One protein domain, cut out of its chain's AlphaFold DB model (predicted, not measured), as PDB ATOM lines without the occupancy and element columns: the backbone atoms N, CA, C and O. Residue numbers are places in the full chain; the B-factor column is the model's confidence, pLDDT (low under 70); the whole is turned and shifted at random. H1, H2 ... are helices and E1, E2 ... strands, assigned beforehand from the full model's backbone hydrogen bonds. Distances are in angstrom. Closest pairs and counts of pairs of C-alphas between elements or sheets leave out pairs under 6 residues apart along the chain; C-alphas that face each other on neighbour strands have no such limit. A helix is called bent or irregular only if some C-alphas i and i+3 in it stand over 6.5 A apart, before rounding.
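What this domain is: This is residues 250 to 347 of the 648 residues of an uncharacterized protein of Burkholderia contaminans (UniProt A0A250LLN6). A short hairpin of two strands, E1 and E2, forms one end of this domain, and a cluster of three short helices, H1, H3 and H4, forms the other. The longest helix, H2, runs along one side from H3 to E2, while H5 packs on the hairpin from the side of E1. The printed part has 98 residues with five named helices and two named strands, in the order H1 H2 H3 H4 H5 E1 E2; the sheet, E1 - E2, is antiparallel and the class is mostly helix. The whole is compact, with a radius of gyration of the C-alphas of 12.7 A and spans of 42 by 30 by 21 A.

Where its parts are: Find C-alpha 254 at (166.079, 116.532, 168.072), where H1 begins; it runs to residue 258. H2 holds residues 267 to 281, starts at C-alpha 267, (169.456, 131.884, 164.602), and is 20.3 A long. Next come H3, residues 292 to 299, 11.2 A, and H4, residues 302 to 307, 10.0 A. Both are irregular: C-alphas 295 and 298 are 8.0 A apart, and C-alphas 303 and 306 are 7.6 A apart. H5, residues 310 to 321, is 16.3 A long. E1 spans residues 323 to 326, 10.1 A, and E2 residues 341 to 346, 17.3 A, ending at C-alpha 346, (189.973, 129.129, 160.151).

How they stand to each other: Begin at the hub, H3, which touches three helices. H1 and H3 only just touch, with 3 pairs of C-alphas within 8 A, the closest being Arg 257 and Leu 299 at 6.2 A. H2 touches H3 with residues 268 to 273 alone, closest at the C-alphas of Val 269 and Pro 298, 5.9 A; this helical hairpin runs opposite ways at a tilt of 38 degrees, only just steep. H3 and H4 only just touch, with 3 pairs within 8 A, closest at the C-alphas of Ser 293 and Asp 302, 5.6 A. H1 touches H4, where the C-alphas of Ile 255 and Val 304 are closest at 6.0 A. Look next at the hairpin E1 and E2: N 324 and O 345 are 2.9 A apart and N 343 and O 326 are 2.8 A apart, both within hydrogen-bond range. The closest C-alphas of H5 and E1 are those of Glu 318 and Gly 324, 5.0 A; those of H2 and E2 are Leu 280 and Arg 346, 6.6 A. H2 and H5 are apart. Every O i to N i+4 pair is within hydrogen-bond range in H1 and H2, against 2 of 4 in H3, 7 of 8 in H5 and 0 of 2 in H4, where 2 of 3 O i to N i+3 pairs are.

The domain as a whole: The two C-alphas farthest apart are those of Pro 250 and Gly 283, 42.1 A. The printed part has no cut. Follow residues 327 to 340 to see the long link, from E1 to E2. The mean pLDDT of the printed part is 88.4, and no printed residue is under 70.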
ATOM      1  N   PRO A 250     158.888 113.209 163.147       73.88
ATOM      2  CA  PRO A 250     158.424 114.576 163.008       73.88
ATOM      3  C   PRO A 250     159.621 115.481 162.678       73.88
ATOM      4  O   PRO A 250     160.732 115.280 163.175       73.88
ATOM      5  N   ALA A 251     159.397 116.459 161.797       70.00
ATOM      6  CA  ALA A 251     160.441 117.338 161.257       70.00
ATOM      7  C   ALA A 251     161.225 118.100 162.343       70.00
ATOM      8  O   ALA A 251     162.350 118.539 162.118       70.00
ATOM      9  N   ASP A 252     160.641 118.246 163.532       73.81
ATOM     10  CA  ASP A 252     161.208 118.937 164.681       73.81
ATOM     11  C   ASP A 252     161.911 118.009 165.685       73.81
ATOM     12  O   ASP A 252     162.371 118.501 166.720       73.81
ATOM     13  N   ALA A 253     162.028 116.706 165.404       82.69
ATOM     14  CA  ALA A 253     162.720 115.764 166.275       82.69
ATOM     15  C   ALA A 253     164.179 116.209 166.521       82.69
ATOM     16  O   ALA A 253     164.849 116.644 165.580       82.69
ATOM     17  N   PRO A 254     164.727 116.063 167.745       83.81
ATOM     18  CA  PRO A 254     166.079 116.532 168.072       83.81
ATOM     19  C   PRO A 254     167.165 116.031 167.110       83.81
ATOM     20  O   PRO A 254     168.019 116.790 166.659       83.81
ATOM     21  N   ILE A 255     167.085 114.762 166.716       83.94
ATOM     22  CA  ILE A 255     168.023 114.146 165.774       83.94
ATOM     23  C   ILE A 255     167.840 114.675 164.340       83.94
ATOM     24  O   ILE A 255     168.826 114.885 163.642       83.94
ATOM     25  N   ALA A 256     166.612 115.006 163.923       85.75
ATOM     26  CA  ALA A 256     166.357 115.641 162.630       85.75
ATOM     27  C   ALA A 256     167.011 117.031 162.560       85.75
ATOM     28  O   ALA A 256     167.621 117.373 161.548       85.75
ATOM     29  N   ARG A 257     166.989 117.793 163.665       86.62
ATOM     30  CA  ARG A 257     167.646 119.110 163.756       86.62
ATOM     31  C   ARG A 257     169.159 119.031 163.571       86.62
ATOM     32  O   ARG A 257     169.727 119.906 162.927       86.62
ATOM     33  N   LEU A 258     169.801 117.980 164.080       86.56
ATOM     34  CA  LEU A 258     171.236 117.750 163.878       86.56
ATOM     35  C   LEU A 258     171.581 117.347 162.437       86.56
ATOM     36  O   LEU A 258     172.697 117.578 161.986       86.56
ATOM     37  N   THR A 259     170.637 116.762 161.696       87.69
ATOM     38  CA  THR A 259     170.835 116.432 160.274       87.69
ATOM     39  C   THR A 259     170.578 117.602 159.324       87.69
ATOM     40  O   THR A 259     170.795 117.452 158.121       87.69
ATOM     41  N   LEU A 260     170.105 118.749 159.833       88.88
ATOM     42  CA  LEU A 260     169.830 119.925 159.013       88.88
ATOM     43  C   LEU A 260     171.112 120.471 158.363       88.88
ATOM     44  O   LEU A 260     172.159 120.518 159.015       88.88
ATOM     45  N   PRO A 261     171.022 120.967 157.117       88.31
ATOM     46  CA  PRO A 261     172.027 121.842 156.516       88.31
ATOM     47  C   PRO A 261     172.395 123.001 157.457       88.31
ATOM     48  O   PRO A 261     171.485 123.595 158.038       88.31
ATOM     49  N   CYS A 262     173.677 123.382 157.572       86.56
ATOM     50  CA  CYS A 262     174.101 124.510 158.416       86.56
ATOM     51  C   CYS A 262     173.332 125.791 158.073       86.56
ATOM     52  O   CYS A 262     172.876 126.497 158.970       86.56
ATOM     53  N   SER A 263     173.074 126.033 156.781       84.56
ATOM     54  CA  SER A 263     172.256 127.157 156.297       84.56
ATOM     55  C   SER A 263     170.849 127.221 156.908       84.56
ATOM     56  O   SER A 263     170.207 128.269 156.873       84.56
ATOM     57  N   ARG A 264     170.346 126.099 157.440       88.94
ATOM     58  CA  ARG A 264     169.022 125.954 158.058       88.94
ATOM     59  C   ARG A 264     169.077 125.779 159.578       88.94
ATOM     60  O   ARG A 264     168.035 125.548 160.189       88.94
ATOM     61  N   TRP A 265     170.248 125.898 160.202       88.56
ATOM     62  CA  TRP A 265     170.336 125.960 161.659       88.56
ATOM     63  C   TRP A 265     169.635 127.215 162.202       88.56
ATOM     64  O   TRP A 265     169.598 128.250 161.530       88.56
ATOM     65  N   PRO A 266     169.045 127.144 163.407       89.00
ATOM     66  CA  PRO A 266     168.308 128.259 163.979       89.00
ATOM     67  C   PRO A 266     169.248 129.415 164.352       89.00
ATOM     68  O   PRO A 266     170.418 129.207 164.674       89.00
ATOM     69  N   GLY A 267     168.709 130.639 164.356       88.88
ATOM     70  CA  GLY A 267     169.456 131.884 164.602       88.88
ATOM     71  C   GLY A 267     170.408 131.866 165.810       88.88
ATOM     72  O   GLY A 267     171.551 132.279 165.655       88.88
ATOM     73  N   PRO A 268     170.032 131.310 166.977       91.88
ATOM     74  CA  PRO A 268     170.936 131.261 168.129       91.88
ATOM     75  C   PRO A 268     172.208 130.418 167.924       91.88
ATOM     76  O   PRO A 268     173.213 130.658 168.589       91.88
ATOM     77  N   VAL A 269     172.196 129.425 167.022       90.50
ATOM     78  CA  VAL A 269     173.427 128.704 166.637       90.50
ATOM     79  C   VAL A 269     174.329 129.635 165.827       90.50
ATOM     80  O   VAL A 269     175.530 129.715 166.073       90.50
ATOM     81  N   TRP A 270     173.732 130.397 164.909       88.56
ATOM     82  CA  TRP A 270     174.430 131.382 164.090       88.56
ATOM     83  C   TRP A 270     175.025 132.530 164.896       88.56
ATOM     84  O   TRP A 270     176.136 132.948 164.599       88.56
ATOM     85  N   GLU A 271     174.349 133.004 165.940       90.06
ATOM     86  CA  GLU A 271     174.890 134.022 166.848       90.06
ATOM     87  C   GLU A 271     176.182 133.546 167.531       90.06
ATOM     88  O   GLU A 271     177.161 134.287 167.588       90.06
ATOM     89  N   ARG A 272     176.225 132.284 167.984       88.81
ATOM     90  CA  ARG A 272     177.434 131.687 168.580       88.81
ATOM     91  C   ARG A 272     178.560 131.548 167.562       88.81
ATOM     92  O   ARG A 272     179.692 131.930 167.844       88.81
ATOM     93  N   LEU A 273     178.245 131.032 166.375       87.94
ATOM     94  CA  LEU A 273     179.216 130.896 165.289       87.94
ATOM     95  C   LEU A 273     179.742 132.254 164.819       87.94
ATOM     96  O   LEU A 273     180.923 132.369 164.517       87.94
ATOM     97  N   ALA A 274     178.903 133.291 164.791       88.50
ATOM     98  CA  ALA A 274     179.303 134.638 164.401       88.50
ATOM     99  C   ALA A 274     180.323 135.244 165.375       88.50
ATOM    100  O   ALA A 274     181.260 135.896 164.924       88.50
ATOM    101  N   LEU A 275     180.182 134.997 166.683       89.25
ATOM    102  CA  LEU A 275     181.177 135.409 167.682       89.25
ATOM    103  C   LEU A 275     182.514 134.691 167.463       89.25
ATOM    104  O   LEU A 275     183.549 135.343 167.378       89.25
ATOM    105  N   ILE A 276     182.477 133.370 167.263       88.56
ATOM    106  CA  ILE A 276     183.675 132.571 166.962       88.56
ATOM    107  C   ILE A 276     184.363 133.071 165.683       88.56
ATOM    108  O   ILE A 276     185.573 133.282 165.652       88.56
ATOM    109  N   LEU A 277     183.591 133.302 164.620       88.31
ATOM    110  CA  LEU A 277     184.102 133.821 163.354       88.31
ATOM    111  C   LEU A 277     184.696 135.226 163.503       88.31
ATOM    112  O   LEU A 277     185.707 135.520 162.861       88.31
ATOM    113  N   ALA A 278     184.101 136.077 164.343       89.25
ATOM    114  CA  ALA A 278     184.621 137.405 164.639       89.25
ATOM    115  C   ALA A 278     185.989 137.320 165.330       89.25
ATOM    116  O   ALA A 278     186.931 137.965 164.866       89.25
ATOM    117  N   ASP A 279     186.138 136.465 166.342       87.81
ATOM    118  CA  ASP A 279     187.413 136.259 167.039       87.81
ATOM    119  C   ASP A 279     188.497 135.735 166.083       87.81
ATOM    120  O   ASP A 279     189.587 136.307 165.987       87.81
ATOM    121  N   LEU A 280     188.170 134.724 165.270       89.19
ATOM    122  CA  LEU A 280     189.076 134.198 164.243       89.19
ATOM    123  C   LEU A 280     189.420 135.253 163.174       89.19
ATOM    124  O   LEU A 280     190.486 135.227 162.559       89.19
ATOM    125  N   SER A 281     188.520 136.198 162.885       86.88
ATOM    126  CA  SER A 281     188.791 137.323 161.971       86.88
ATOM    127  C   SER A 281     189.651 138.425 162.589       86.88
ATOM    128  O   SER A 281     190.338 139.127 161.854       86.88
ATOM    129  N   ALA A 282     189.689 138.524 163.919       88.12
ATOM    130  CA  ALA A 282     190.515 139.480 164.653       88.12
ATOM    131  C   ALA A 282     191.991 139.048 164.793       88.12
ATOM    132  O   ALA A 282     192.784 139.772 165.390       88.12
ATOM    133  N   GLY A 283     192.370 137.895 164.229       84.62
ATOM    134  CA  GLY A 283     193.745 137.384 164.236       84.62
ATOM    135  C   GLY A 283     194.008 136.276 165.258       84.62
ATOM    136  O   GLY A 283     195.153 135.859 165.413       84.62
ATOM    137  N   VAL A 284     192.971 135.777 165.938       87.19
ATOM    138  CA  VAL A 284     193.074 134.570 166.765       87.19
ATOM    139  C   VAL A 284     193.273 133.356 165.849       87.19
ATOM    140  O   VAL A 284     192.466 133.120 164.952       87.19
ATOM    141  N   VAL A 285     194.352 132.596 166.062       86.81
ATOM    142  CA  VAL A 285     194.688 131.417 165.236       86.81
ATOM    143  C   VAL A 285     193.759 130.241 165.555       86.81
ATOM    144  O   VAL A 285     193.247 129.587 164.648       86.81
ATOM    145  N   VAL A 286     193.507 130.008 166.846       91.81
ATOM    146  CA  VAL A 286     192.663 128.930 167.380       91.81
ATOM    147  C   VAL A 286     191.813 129.464 168.533       91.81
ATOM    148  O   VAL A 286     192.295 130.280 169.317       91.81
ATOM    149  N   THR A 287     190.553 129.042 168.640       93.00
ATOM    150  CA  THR A 287     189.665 129.492 169.725       93.00
ATOM    151  C   THR A 287     190.013 128.866 171.075       93.00
ATOM    152  O   THR A 287     190.688 127.841 171.152       93.00
ATOM    153  N   GLU A 288     189.439 129.419 172.144       90.94
ATOM    154  CA  GLU A 288     189.345 128.715 173.425       90.94
ATOM    155  C   GLU A 288     188.557 127.392 173.278       90.94
ATOM    156  O   GLU A 288     187.659 127.308 172.423       90.94
ATOM    157  N   PRO A 289     188.856 126.362 174.096       92.75
ATOM    158  CA  PRO A 289     188.134 125.096 174.067       92.75
ATOM    159  C   PRO A 289     186.642 125.261 174.378       92.75
ATOM    160  O   PRO A 289     186.242 125.896 175.354       92.75
ATOM    161  N   THR A 290     185.801 124.626 173.569       93.06
ATOM    162  CA  THR A 290     184.356 124.469 173.797       93.06
ATOM    163  C   THR A 290     183.980 122.995 173.643       93.06
ATOM    164  O   THR A 290     184.855 122.145 173.636       93.06
ATOM    165  N   THR A 291     182.704 122.634 173.536       92.81
ATOM    166  CA  THR A 291     182.277 121.250 173.256       92.81
ATOM    167  C   THR A 291     181.278 121.222 172.106       92.81
ATOM    168  O   THR A 291     180.626 122.231 171.834       92.81
ATOM    169  N   LEU A 292     181.113 120.075 171.435       89.81
ATOM    170  CA  LEU A 292     180.083 119.937 170.394       89.81
ATOM    171  C   LEU A 292     178.679 120.184 170.964       89.81
ATOM    172  O   LEU A 292     177.890 120.897 170.346       89.81
ATOM    173  N   SER A 293     178.392 119.667 172.164       91.19
ATOM    174  CA  SER A 293     177.145 119.964 172.883       91.19
ATOM    175  C   SER A 293     177.021 121.458 173.200       91.19
ATOM    176  O   SER A 293     175.989 122.059 172.932       91.19
ATOM    177  N   GLY A 294     178.090 122.110 173.665       90.50
ATOM    178  CA  GLY A 294     178.090 123.551 173.928       90.50
ATOM    179  C   GLY A 294     177.846 124.396 172.674       90.50
ATOM    180  O   GLY A 294     177.064 125.348 172.710       90.50
ATOM    181  N   LEU A 295     178.469 124.047 171.550       89.38
ATOM    182  CA  LEU A 295     178.298 124.740 170.273       89.38
ATOM    183  C   LEU A 295     176.872 124.572 169.724       89.38
ATOM    184  O   LEU A 295     176.258 125.542 169.279       89.38
ATOM    185  N   LEU A 296     176.334 123.351 169.797       91.19
ATOM    186  CA  LEU A 296     175.053 122.962 169.204       91.19
ATOM    187  C   LEU A 296     173.869 122.981 170.182       91.19
ATOM    188  O   LEU A 296     172.750 122.665 169.776       91.19
ATOM    189  N   ALA A 297     174.070 123.415 171.429       91.06
ATOM    190  CA  ALA A 297     173.044 123.474 172.474       91.06
ATOM    191  C   ALA A 297     171.697 124.073 172.009       91.06
ATOM    192  O   ALA A 297     170.654 123.515 172.355       91.06
ATOM    193  N   PRO A 298     171.644 125.143 171.178       90.25
ATOM    194  CA  PRO A 298     170.360 125.691 170.734       90.25
ATOM    195  C   PRO A 298     169.524 124.756 169.843       90.25
ATOM    196  O   PRO A 298     168.328 124.996 169.663       90.25
ATOM    197  N   LEU A 299     170.105 123.678 169.303       87.31
ATOM    198  CA  LEU A 299     169.353 122.630 168.604       87.31
ATOM    199  C   LEU A 299     168.512 121.777 169.571       87.31
ATOM    200  O   LEU A 299     167.543 121.150 169.138       87.31
ATOM    201  N   ASN A 300     168.809 121.817 170.878       86.75
ATOM    202  CA  ASN A 300     168.195 120.996 171.925       86.75
ATOM    203  C   ASN A 300     168.282 119.497 171.598       86.75
ATOM    204  O   ASN A 300     167.279 118.779 171.629       86.75
ATOM    205  N   ALA A 301     169.478 119.045 171.213       84.06
ATOM    206  CA  ALA A 301     169.723 117.695 170.712       84.06
ATOM    207  C   ALA A 301     170.891 116.981 171.410       84.06
ATOM    208  O   ALA A 301     171.386 115.977 170.906       84.06
ATOM    209  N   ASP A 302     171.295 117.453 172.592       84.12
ATOM    210  CA  ASP A 302     172.450 116.924 173.330       84.12
ATOM    211  C   ASP A 302     172.333 115.418 173.607       84.12
ATOM    212  O   ASP A 302     173.290 114.673 173.429       84.12
ATOM    213  N   GLN A 303     171.128 114.946 173.946       84.44
ATOM    214  CA  GLN A 303     170.857 113.535 174.263       84.44
ATOM    215  C   GLN A 303     170.983 112.588 173.062       84.44
ATOM    216  O   GLN A 303     171.026 111.374 173.233       84.44
ATOM    217  N   VAL A 304     170.975 113.123 171.841       85.31
ATOM    218  CA  VAL A 304     171.028 112.338 170.600       85.31
ATOM    219  C   VAL A 304     172.237 112.692 169.741       85.31
ATOM    220  O   VAL A 304     172.352 112.181 168.631       85.31
ATOM    221  N   LEU A 305     173.141 113.538 170.242       84.75
ATOM    222  CA  LEU A 305     174.313 114.005 169.507       84.75
ATOM    223  C   LEU A 305     175.223 112.843 169.089       84.75
ATOM    224  O   LEU A 305     175.702 112.811 167.962       84.75
ATOM    225  N   GLU A 306     175.360 111.838 169.953       85.62
ATOM    226  CA  GLU A 306     176.154 110.628 169.698       85.62
ATOM    227  C   GLU A 306     175.535 109.695 168.644       85.62
ATOM    228  O   GLU A 306     176.211 108.811 168.125       85.62
ATOM    229  N   ARG A 307     174.259 109.893 168.277       85.00
ATOM    230  CA  ARG A 307     173.594 109.106 167.222       85.00
ATOM    231  C   ARG A 307     173.997 109.542 165.815       85.00
ATOM    232  O   ARG A 307     173.596 108.895 164.849       85.00
ATOM    233  N   ILE A 308     174.733 110.645 165.682       85.31
ATOM    234  CA  ILE A 308     175.237 111.153 164.408       85.31
ATOM    235  C   ILE A 308     176.765 111.129 164.447       85.31
ATOM    236  O   ILE A 308     177.357 111.575 165.430       85.31
ATOM    237  N   PRO A 309     177.431 110.644 163.384       88.56
ATOM    238  CA  PRO A 309     178.885 110.635 163.341       88.56
ATOM    239  C   PRO A 309     179.439 112.062 163.428       88.56
ATOM    240  O   PRO A 309     179.132 112.904 162.581       88.56
ATOM    241  N   ALA A 310     180.295 112.324 164.421       88.88
ATOM    242  CA  ALA A 310     180.906 113.639 164.634       88.88
ATOM    243  C   ALA A 310     181.654 114.146 163.387       88.88
ATOM    244  O   ALA A 310     181.535 115.316 163.033       88.88
ATOM    245  N   SER A 311     182.318 113.246 162.650       89.75
ATOM    246  CA  SER A 311     182.976 113.546 161.369       89.75
ATOM    247  C   SER A 311     182.043 114.203 160.350       89.75
ATOM    248  O   SER A 311     182.457 115.066 159.584       89.75
ATOM    249  N   ALA A 312     180.767 113.817 160.339       88.31
ATOM    250  CA  ALA A 312     179.781 114.323 159.397       88.31
ATOM    251  C   ALA A 312     179.266 115.722 159.760       88.31
ATOM    252  O   ALA A 312     178.880 116.464 158.855       88.31
ATOM    253  N   LEU A 313     179.244 116.062 161.055       88.94
ATOM    254  CA  LEU A 313     178.934 117.407 161.551       88.94
ATOM    255  C   LEU A 313     180.123 118.343 161.331       88.94
ATOM    256  O   LEU A 313     179.952 119.428 160.786       88.94
ATOM    257  N   ILE A 314     181.328 117.894 161.687       91.56
ATOM    258  CA  ILE A 314     182.565 118.663 161.521       91.56
ATOM    259  C   ILE A 314     182.798 118.993 160.039       91.56
ATOM    260  O   ILE A 314     183.007 120.157 159.705       91.56
ATOM    261  N   ALA A 315     182.629 118.020 159.137       88.81
ATOM    262  CA  ALA A 315     182.737 118.259 157.695       88.81
ATOM    263  C   ALA A 315     181.754 119.306 157.173       88.81
ATOM    264  O   ALA A 315     182.067 120.083 156.273       88.81
ATOM    265  N   GLN A 316     180.553 119.335 157.742       87.75
ATOM    266  CA  GLN A 316     179.516 120.270 157.339       87.75
ATOM    267  C   GLN A 316     179.838 121.700 157.791       87.75
ATOM    268  O   GLN A 316     179.649 122.637 157.015       87.75
ATOM    269  N   ILE A 317     180.356 121.851 159.015       89.44
ATOM    270  CA  ILE A 317     180.847 123.122 159.564       89.44
ATOM    271  C   ILE A 317     181.994 123.640 158.692       89.44
ATOM    272  O   ILE A 317     181.932 124.773 158.225       89.44
ATOM    273  N   GLU A 318     182.986 122.800 158.397       89.06
ATOM    274  CA  GLU A 318     184.149 123.182 157.591       89.06
ATOM    275  C   GLU A 318     183.758 123.581 156.165       89.06
ATOM    276  O   GLU A 318     184.105 124.671 155.717       89.06
ATOM    277  N   THR A 319     182.949 122.761 155.485       84.75
ATOM    278  CA  THR A 319     182.522 123.015 154.097       84.75
ATOM    279  C   THR A 319     181.657 124.269 153.970       84.75
ATOM    280  O   THR A 319     181.762 125.000 152.987       84.75
ATOM    281  N   TYR A 320     180.764 124.518 154.935       83.75
ATOM    282  CA  TYR A 320     179.823 125.636 154.844       83.75
ATOM    283  C   TYR A 320     180.415 126.956 155.358       83.75
ATOM    284  O   TYR A 320     180.125 128.010 154.796       83.75
ATOM    285  N   LEU A 321     181.214 126.914 156.431       83.88
ATOM    286  CA  LEU A 321     181.706 128.106 157.133       83.88
ATOM    287  C   LEU A 321     183.174 128.428 156.858       83.88
ATOM    288  O   LEU A 321     183.613 129.520 157.215       83.88
ATOM    289  N   GLY A 322     183.947 127.490 156.304       87.75
ATOM    290  CA  GLY A 322     185.408 127.603 156.275       87.75
ATOM    291  C   GLY A 322     186.016 127.561 157.681       87.75
ATOM    292  O   GLY A 322     187.015 128.223 157.957       87.75
ATOM    293  N   VAL A 323     185.387 126.832 158.609       91.19
ATOM    294  CA  VAL A 323     185.857 126.692 159.997       91.19
ATOM    295  C   VAL A 323     186.145 125.229 160.279       91.19
ATOM    296  O   VAL A 323     185.229 124.409 160.308       91.19
ATOM    297  N   GLY A 324     187.414 124.910 160.501       93.00
ATOM    298  CA  GLY A 324     187.814 123.580 160.925       93.00
ATOM    299  C   GLY A 324     187.570 123.392 162.422       93.00
ATOM    300  O   GLY A 324     187.560 124.354 163.194       93.00
ATOM    301  N   VAL A 325     187.354 122.144 162.827       95.00
ATOM    302  CA  VAL A 325     187.129 121.754 164.225       95.00
ATOM    303  C   VAL A 325     188.058 120.597 164.545       95.00
ATOM    304  O   VAL A 325     188.041 119.608 163.826       95.00
ATOM    305  N   GLU A 326     188.827 120.697 165.624       95.62
ATOM    306  CA  GLU A 326     189.641 119.599 166.157       95.62
ATOM    307  C   GLU A 326     189.145 119.209 167.555       95.62
ATOM    308  O   GLU A 326     188.784 120.109 168.315       95.62
ATOM    309  N   PRO A 327     189.121 117.916 167.939       94.81
ATOM    310  CA  PRO A 327     189.600 116.749 167.190       94.81
ATOM    311  C   PRO A 327     188.742 116.361 165.971       94.81
ATOM    312  O   PRO A 327     187.524 116.234 166.085       94.81
ATOM    313  N   ASP A 328     189.378 116.118 164.823       93.44
ATOM    314  CA  ASP A 328     188.731 115.652 163.593       93.44
ATOM    315  C   ASP A 328     189.185 114.240 163.170       93.44
ATOM    316  O   ASP A 328     190.292 114.058 162.644       93.44
ATOM    317  N   PRO A 329     188.326 113.215 163.303       90.31
ATOM    318  CA  PRO A 329     188.683 111.851 162.920       90.31
ATOM    319  C   PRO A 329     188.900 111.667 161.409       90.31
ATOM    320  O   PRO A 329     189.507 110.675 161.010       90.31
ATOM    321  N   ARG A 330     188.455 112.605 160.555       89.56
ATOM    322  CA  ARG A 330     188.739 112.570 159.102       89.56
ATOM    323  C   ARG A 330     190.226 112.764 158.788       89.56
ATOM    324  O   ARG A 330     190.665 112.411 157.698       89.56
ATOM    325  N   HIS A 331     190.979 113.290 159.750       89.06
ATOM    326  CA  HIS A 331     192.391 113.632 159.631       89.06
ATOM    327  C   HIS A 331     193.260 112.912 160.681       89.06
ATOM    328  O   HIS A 331     194.334 113.377 161.062       89.06
ATOM    329  N   GLY A 332     192.784 111.761 161.170       85.75
ATOM    330  CA  GLY A 332     193.546 110.873 162.051       85.75
ATOM    331  C   GLY A 332     193.499 111.228 163.538       85.75
ATOM    332  O   GLY A 332     194.123 110.534 164.338       85.75
ATOM    333  N   ALA A 333     192.758 112.267 163.935       88.62
ATOM    334  CA  ALA A 333     192.541 112.568 165.345       88.62
ATOM    335  C   ALA A 333     191.522 111.608 165.986       88.62
ATOM    336  O   ALA A 333     190.861 110.801 165.327       88.62
ATOM    337  N   ILE A 334     191.372 111.694 167.307       87.81
ATOM    338  CA  ILE A 334     190.336 110.939 168.016       87.81
ATOM    339  C   ILE A 334     188.936 111.446 167.656       87.81
ATOM    340  O   ILE A 334     188.735 112.637 167.449       87.81
ATOM    341  N   THR A 335     187.943 110.557 167.638       89.50
ATOM    342  CA  THR A 335     186.543 110.968 167.463       89.50
ATOM    343  C   THR A 335     186.056 111.702 168.719       89.50
ATOM    344  O   THR A 335     186.048 111.091 169.793       89.50
ATOM    345  N   PRO A 336     185.625 112.973 168.623       90.56
ATOM    346  CA  PRO A 336     185.102 113.695 169.774       90.56
ATOM    347  C   PRO A 336     183.691 113.207 170.132       90.56
ATOM    348  O   PRO A 336     182.839 113.023 169.261       90.56
ATOM    349  N   GLY A 337     183.442 113.018 171.429       88.25
ATOM    350  CA  GLY A 337     182.102 112.823 171.985       88.25
ATOM    351  C   GLY A 337     181.397 114.155 172.266       88.25
ATOM    352  O   GLY A 337     181.952 115.232 172.048       88.25
ATOM    353  N   ALA A 338     180.177 114.094 172.806       87.25
ATOM    354  CA  ALA A 338     179.342 115.278 173.041       87.25
ATOM    355  C   ALA A 338     180.002 116.337 173.948       87.25
ATOM    356  O   ALA A 338     179.890 117.537 173.687       87.25
ATOM    357  N   SER A 339     180.698 115.886 174.994       88.31
ATOM    358  CA  SER A 339     181.389 116.725 175.981       88.31
ATOM    359  C   SER A 339     182.901 116.803 175.768       88.31
ATOM    360  O   SER A 339     183.598 117.373 176.603       88.31
ATOM    361  N   THR A 340     183.433 116.194 174.704       90.81
ATOM    362  CA  THR A 340     184.862 116.288 174.401       90.81
ATOM    363  C   THR A 340     185.194 117.733 174.030       90.81
ATOM    364  O   THR A 340     184.462 118.320 173.225       90.81
ATOM    365  N   PRO A 341     186.265 118.315 174.599       94.69
ATOM    366  CA  PRO A 341     186.743 119.621 174.191       94.69
ATOM    367  C   PRO A 341     187.049 119.649 172.700       94.69
ATOM    368  O   PRO A 341     187.726 118.761 172.180       94.69
ATOM    369  N   ILE A 342     186.541 120.673 172.033       95.69
ATOM    370  CA  ILE A 342     186.818 120.987 170.643       95.69
ATOM    371  C   ILE A 342     187.375 122.398 170.542       95.69
ATOM    372  O   ILE A 342     187.016 123.281 171.324       95.69
ATOM    373  N   VAL A 343     188.211 122.615 169.541       95.88
ATOM    374  CA  VAL A 343     188.787 123.912 169.201       95.88
ATOM    375  C   VAL A 343     188.464 124.209 167.748       95.88
ATOM    376  O   VAL A 343     188.558 123.327 166.893       95.88
ATOM    377  N   LEU A 344     188.054 125.446 167.477       95.31
ATOM    378  CA  LEU A 344     187.742 125.911 166.135       95.31
ATOM    379  C   LEU A 344     188.891 126.766 165.601       95.31
ATOM    380  O   LEU A 344     189.549 127.493 166.346       95.31
ATOM    381  N   PHE A 345     189.122 126.693 164.297       93.94
ATOM    382  CA  PHE A 345     190.140 127.480 163.606       93.94
ATOM    383  C   PHE A 345     189.667 127.817 162.189       93.94
ATOM    384  O   PHE A 345     188.733 127.204 161.665       93.94
ATOM    385  N   ARG A 346     190.293 128.807 161.547       91.31
ATOM    386  CA  ARG A 346     189.973 129.129 160.151       91.31
ATOM    387  C   ARG A 346     190.548 128.049 159.240       91.31
ATOM    388  O   ARG A 346     191.762 127.923 159.118       91.31
ATOM    389  N   SER A 347     189.666 127.321 158.569       83.50
ATOM    390  CA  SER A 347     190.050 126.483 157.447       83.50
ATOM    391  C   SER A 347     190.315 127.424 156.272       83.50
ATOM    392  O   SER A 347     189.410 128.144 155.858       83.50
TER     393      SER A 347